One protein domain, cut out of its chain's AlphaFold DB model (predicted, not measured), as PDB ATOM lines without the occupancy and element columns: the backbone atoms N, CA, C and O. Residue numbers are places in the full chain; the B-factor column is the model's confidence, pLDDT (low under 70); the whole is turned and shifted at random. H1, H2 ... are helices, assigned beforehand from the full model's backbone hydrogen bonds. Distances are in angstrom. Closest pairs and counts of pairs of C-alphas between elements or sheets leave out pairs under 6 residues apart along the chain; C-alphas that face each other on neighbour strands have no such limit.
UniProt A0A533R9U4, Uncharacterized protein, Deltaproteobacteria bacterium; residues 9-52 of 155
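What this domain is: This is residues 9 to 52 of the 155 residues of an uncharacterized protein of Deltaproteobacteria bacterium (UniProt A0A533R9U4). H2 and H3 meet near their ends in a wide V, and the short H1 sits between the two arms toward the open side, about perpendicular to H2 and steeply tilted to H3, packed on H3 and near the beginning of H2. The printed part has 44 residues with three named helices, H1, H2 and H3 in chain order, and no named strand: all helix. It is compact, with a radius of gyration of the C-alphas of 10.3 A, and spans 29 by 21 by 12 A.

How they stand to each other: H1, residues 9 to 15, is close but not clearly touching H2, residues 25 to 34; their closest C-alphas, of Leu 14 and Pro 25, are 7.9 A apart, and their lines are about perpendicular at 90 degrees. H1 touches H3, residues 36 to 49, which meets it with residues 42 to 46 alone; the closest C-alphas, of Leu 11 and Arg 42, are 6.1 A apart. They run the same way at a steep tilt of 69.8 degrees, only just short of about perpendicular. H2 and H3 touch only at the corner, H3 with residues 38 to 39 alone; the closest C-alphas, of Leu 32 and Arg 39, are 5.7 A apart. They run opposite ways at a steep tilt of 68 degrees, only just short of about perpendicular. In H1, H2 and H3 every O i to N i+4 pair is within hydrogen-bond range.

Where its parts are: H1 begins at C-alpha 9 (215.678, 189.733, 155.543) and is 9.8 A long. H2 is 14.4 A long. H3, 19.9 A long, ends at C-alpha 49 (206.200, 193.975, 145.997).

The domain as a whole: The two C-alphas farthest apart, of Ala 27 and Ile 52, are 29.3 A apart. The printed part has no cut. The link from H1 to H2 is short, and that from H2 to H3 is tight. No printed residue is under 70 in pLDDT.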
ATOM      1  N   ARG A   9     216.414 190.960 155.236       92.94
ATOM      2  CA  ARG A   9     215.678 189.733 155.543       92.94
ATOM      3  C   ARG A   9     214.648 189.946 156.653       92.94
ATOM      4  O   ARG A   9     213.500 189.569 156.470       92.94
ATOM      5  N   ASP A  10     215.020 190.615 157.745       93.88
ATOM      6  CA  ASP A  10     214.076 190.925 158.830       93.88
ATOM      7  C   ASP A  10     212.918 191.807 158.332       93.88
ATOM      8  O   ASP A  10     211.766 191.589 158.695       93.88
ATOM      9  N   LEU A  11     213.202 192.786 157.461       93.44
ATOM     10  CA  LEU A  11     212.172 193.642 156.858       93.44
ATOM     11  C   LEU A  11     211.216 192.863 155.945       93.44
ATOM     12  O   LEU A  11     210.026 193.180 155.917       93.44
ATOM     13  N   ILE A  12     211.723 191.867 155.214       93.62
ATOM     14  CA  ILE A  12     210.917 190.975 154.370       93.62
ATOM     15  C   ILE A  12     210.010 190.099 155.234       93.62
ATOM     16  O   ILE A  12     208.809 190.055 154.986       93.62
ATOM     17  N   LEU A  13     210.550 189.461 156.274       94.00
ATOM     18  CA  LEU A  13     209.767 188.621 157.185       94.00
ATOM     19  C   LEU A  13     208.633 189.429 157.829       94.00
ATOM     20  O   LEU A  13     207.466 189.054 157.742       94.00
ATOM     21  N   LEU A  14     208.951 190.620 158.344       92.38
ATOM     22  CA  LEU A  14     207.955 191.529 158.917       92.38
ATOM     23  C   LEU A  14     206.889 191.972 157.906       92.38
ATOM     24  O   LEU A  14     205.754 192.223 158.304       92.38
ATOM     25  N   HIS A  15     207.224 192.090 156.615       92.06
ATOM     26  CA  HIS A  15     206.244 192.418 155.576       92.06
ATOM     27  C   HIS A  15     205.188 191.317 155.415       92.06
ATOM     28  O   HIS A  15     204.011 191.630 155.247       92.06
ATOM     29  N   TYR A  16     205.598 190.052 155.515       91.94
ATOM     30  CA  TYR A  16     204.708 188.891 155.440       91.94
ATOM     31  C   TYR A  16     204.069 188.513 156.789       91.94
ATOM     32  O   TYR A  16     203.309 187.554 156.861       91.94
ATOM     33  N   GLY A  17     204.329 189.281 157.854       91.38
ATOM     34  CA  GLY A  17     203.829 188.987 159.200       91.38
ATOM     35  C   GLY A  17     204.580 187.852 159.905       91.38
ATOM     36  O   GLY A  17     204.086 187.319 160.897       91.38
ATOM     37  N   GLU A  18     205.762 187.490 159.411       93.50
ATOM     38  CA  GLU A  18     206.635 186.478 160.001       93.50
ATOM     39  C   GLU A  18     207.587 187.089 161.042       93.50
ATOM     40  O   GLU A  18     207.902 188.284 161.022       93.50
ATOM     41  N   ALA A  19     208.049 186.255 161.978       91.06
ATOM     42  CA  ALA A  19     208.966 186.682 163.028       91.06
ATOM     43  C   ALA A  19     210.389 186.874 162.465       91.06
ATOM     44  O   ALA A  19     210.893 185.979 161.788       91.06
ATOM     45  N   PRO A  20     211.057 188.007 162.747       90.62
ATOM     46  CA  PRO A  20     212.435 188.222 162.323       90.62
ATOM     47  C   PRO A  20     213.409 187.290 163.059       90.62
ATOM     48  O   PRO A  20     213.193 186.923 164.212       90.62
ATOM     49  N   ASP A  21     214.518 186.936 162.405       85.94
ATOM     50  CA  ASP A  21     215.451 185.914 162.907       85.94
ATOM     51  C   ASP A  21     216.305 186.420 164.086       85.94
ATOM     52  O   ASP A  21     216.765 185.643 164.924       85.94
ATOM     53  N   ARG A  22     216.588 187.730 164.120       84.75
ATOM     54  CA  ARG A  22     217.602 188.320 165.017       84.75
ATOM     55  C   ARG A  22     217.037 189.052 166.224       84.75
ATOM     56  O   ARG A  22     217.775 189.308 167.173       84.75
ATOM     57  N   ILE A  23     215.770 189.444 166.169       89.19
ATOM     58  CA  ILE A  23     215.127 190.274 167.189       89.19
ATOM     59  C   ILE A  23     213.698 189.800 167.419       89.19
ATOM     60  O   ILE A  23     213.116 189.126 166.578       89.19
ATOM     61  N   THR A  24     213.106 190.176 168.547       90.88
ATOM     62  CA  THR A  24     211.687 189.912 168.784       90.88
ATOM     63  C   THR A  24     210.816 190.821 167.905       90.88
ATOM     64  O   THR A  24     211.234 191.933 167.562       90.88
ATOM     65  N   PRO A  25     209.589 190.399 167.548       88.69
ATOM     66  CA  PRO A  25     208.667 191.229 166.768       88.69
ATOM     67  C   PRO A  25     208.323 192.556 167.469       88.69
ATOM     68  O   PRO A  25     208.171 193.576 166.803       88.69
ATOM     69  N   GLU A  26     208.271 192.573 168.803       90.88
ATOM     70  CA  GLU A  26     208.060 193.786 169.607       90.88
ATOM     71  C   GLU A  26     209.227 194.771 169.461       90.88
ATOM     72  O   GLU A  26     209.026 195.922 169.077       90.88
ATOM     73  N   ALA A  27     210.467 194.301 169.638       90.94
ATOM     74  CA  ALA A  27     211.656 195.134 169.453       90.94
ATOM     75  C   ALA A  27     211.786 195.637 168.006       90.94
ATOM     76  O   ALA A  27     212.265 196.747 167.763       90.94
ATOM     77  N   ALA A  28     211.342 194.839 167.031       91.44
ATOM     78  CA  ALA A  28     211.281 195.249 165.634       91.44
ATOM     79  C   ALA A  28     210.281 196.393 165.418       91.44
ATOM     80  O   ALA A  28     210.593 197.357 164.714       91.44
ATOM     81  N   ALA A  29     209.099 196.305 166.034       91.06
ATOM     82  CA  ALA A  29     208.082 197.349 165.976       91.06
ATOM     83  C   ALA A  29     208.580 198.653 166.619       91.06
ATOM     84  O   ALA A  29     208.478 199.713 165.995       91.06
ATOM     85  N   ASP A  30     209.216 198.569 167.788       92.94
ATOM     86  CA  ASP A  30     209.822 199.717 168.475       92.94
ATOM     87  C   ASP A  30     210.948 200.355 167.645       92.94
ATOM     88  O   ASP A  30     211.068 201.584 167.537       92.94
ATOM     89  N   HIS A  31     211.761 199.527 166.982       93.00
ATOM     90  CA  HIS A  31     212.789 200.016 166.068       93.00
ATOM     91  C   HIS A  31     212.173 200.730 164.861       93.00
ATOM     92  O   HIS A  31     212.642 201.797 164.469       93.00
ATOM     93  N   LEU A  32     211.114 200.185 164.258       92.69
ATOM     94  CA  LEU A  32     210.428 200.846 163.145       92.69
ATOM     95  C   LEU A  32     209.768 202.159 163.592       92.69
ATOM     96  O   LEU A  32     209.795 203.131 162.838       92.69
ATOM     97  N   ALA A  33     209.249 202.241 164.818       93.19
ATOM     98  CA  ALA A  33     208.708 203.486 165.366       93.19
ATOM     99  C   ALA A  33     209.782 204.582 165.502       93.19
ATOM    100  O   ALA A  33     209.510 205.753 165.241       93.19
ATOM    101  N   SER A  34     211.020 204.204 165.833       92.50
ATOM    102  CA  SER A  34     212.120 205.142 166.108       92.50
ATOM    103  C   SER A  34     213.092 205.376 164.940       92.50
ATOM    104  O   SER A  34     213.815 206.371 164.946       92.50
ATOM    105  N   CYS A  35     213.123 204.506 163.923       94.44
ATOM    106  CA  CYS A  35     214.114 204.545 162.842       94.44
ATOM    107  C   CYS A  35     213.506 204.856 161.465       94.44
ATOM    108  O   CYS A  35     213.034 203.965 160.747       94.44
ATOM    109  N   ASP A  36     213.619 206.116 161.035       94.88
ATOM    110  CA  ASP A  36     213.129 206.607 159.736       94.88
ATOM    111  C   ASP A  36     213.700 205.823 158.549       94.88
ATOM    112  O   ASP A  36     212.999 205.512 157.589       94.88
ATOM    113  N   ARG A  37     214.984 205.453 158.622       94.25
ATOM    114  CA  ARG A  37     215.664 204.716 157.552       94.25
ATOM    115  C   ARG A  37     215.038 203.342 157.323       94.25
ATOM    116  O   ARG A  37     214.870 202.938 156.173       94.25
ATOM    117  N   CYS A  38     214.725 202.619 158.397       94.31
ATOM    118  CA  CYS A  38     214.111 201.296 158.306       94.31
ATOM    119  C   CYS A  38     212.657 201.392 157.834       94.31
ATOM    120  O   CYS A  38     212.251 200.569 157.014       94.31
ATOM    121  N   ARG A  39     211.911 202.431 158.243       94.56
ATOM    122  CA  ARG A  39     210.562 202.693 157.708       94.56
ATOM    123  C   ARG A  39     210.580 202.946 156.209       94.56
ATOM    124  O   ARG A  39     209.934 202.209 155.474       94.56
ATOM    125  N   SER A  40     211.405 203.882 155.741       95.50
ATOM    126  CA  SER A  40     211.506 204.194 154.310       95.50
ATOM    127  C   SER A  40     211.917 202.980 153.474       95.50
ATOM    128  O   SER A  40     211.422 202.792 152.363       95.50
ATOM    129  N   LYS A  41     212.802 202.122 154.002       95.38
ATOM    130  CA  LYS A  41     213.147 200.848 153.353       95.38
ATOM    131  C   LYS A  41     211.956 199.895 153.280       95.38
ATOM    132  O   LYS A  41     211.716 199.333 152.217       95.38
ATOM    133  N   ARG A  42     211.217 199.721 154.380       94.19
ATOM    134  CA  ARG A  42     210.029 198.856 154.430       94.19
ATOM    135  C   ARG A  42     208.942 199.338 153.471       94.19
ATOM    136  O   ARG A  42     208.340 198.526 152.777       94.19
ATOM    137  N   ASP A  43     208.722 200.645 153.399       94.81
ATOM    138  CA  ASP A  43     207.706 201.235 152.526       94.81
ATOM    139  C   ASP A  43     208.085 201.076 151.049       94.81
ATOM    140  O   ASP A  43     207.235 200.741 150.222       94.81
ATOM    141  N   ARG A  44     209.375 201.231 150.717       95.75
ATOM    142  CA  ARG A  44     209.893 200.937 149.375       95.75
ATOM    143  C   ARG A  44     209.729 199.461 149.015       95.75
ATOM    144  O   ARG A  44     209.222 199.174 147.939       95.75
ATOM    145  N   LEU A  45     210.091 198.552 149.922       94.44
ATOM    146  CA  LEU A  45     209.893 197.113 149.735       94.44
ATOM    147  C   LEU A  45     208.416 196.792 149.465       94.44
ATOM    148  O   LEU A  45     208.103 196.103 148.499       94.44
ATOM    149  N   ALA A  46     207.499 197.344 150.262       92.25
ATOM    150  CA  ALA A  46     206.065 197.150 150.064       92.25
ATOM    151  C   ALA A  46     205.578 197.712 148.716       92.25
ATOM    152  O   ALA A  46     204.726 197.106 148.068       92.25
ATOM    153  N   ALA A  47     206.105 198.858 148.279       93.94
ATOM    154  CA  ALA A  47     205.783 199.431 146.975       93.94
ATOM    155  C   ALA A  47     206.306 198.569 145.816       93.94
ATOM    156  O   ALA A  47     205.592 198.388 144.831       93.94
ATOM    157  N   ASP A  48     207.519 198.029 145.938       93.44
ATOM    158  CA  ASP A  48     208.120 197.157 144.930       93.44
ATOM    159  C   ASP A  48     207.363 195.820 144.837       93.44
ATOM    160  O   ASP A  48     207.015 195.396 143.735       93.44
ATOM    161  N   LEU A  49     206.988 195.215 145.969       89.00
ATOM    162  CA  LEU A  49     206.200 193.975 145.997       89.00
ATOM    163  C   LEU A  49     204.791 194.149 145.415       89.00
ATOM    164  O   LEU A  49     204.309 193.270 144.710       89.00
ATOM    165  N   ARG A  50     204.145 195.306 145.615       89.06
ATOM    166  CA  ARG A  50     202.830 195.610 145.008       89.06
ATOM    167  C   ARG A  50     202.856 195.713 143.481       89.06
ATOM    168  O   ARG A  50     201.797 195.668 142.862       89.06
ATOM    169  N   ARG A  51     204.030 195.912 142.873       91.19
ATOM    170  CA  ARG A  51     204.179 195.940 141.407       91.19
ATOM    171  C   ARG A  51     204.234 194.542 140.808       91.19
ATOM    172  O   ARG A  51     204.038 194.408 139.603       91.19
ATOM    173  N   ILE A  52     204.517 193.528 141.623       87.44
ATOM    174  CA  ILE A  52     204.503 192.141 141.183       87.44
ATOM    175  C   ILE A  52     203.028 191.746 141.033       87.44
ATOM    176  O   ILE A  52     202.283 191.823 142.013       87.44
TER     177      ILE A  52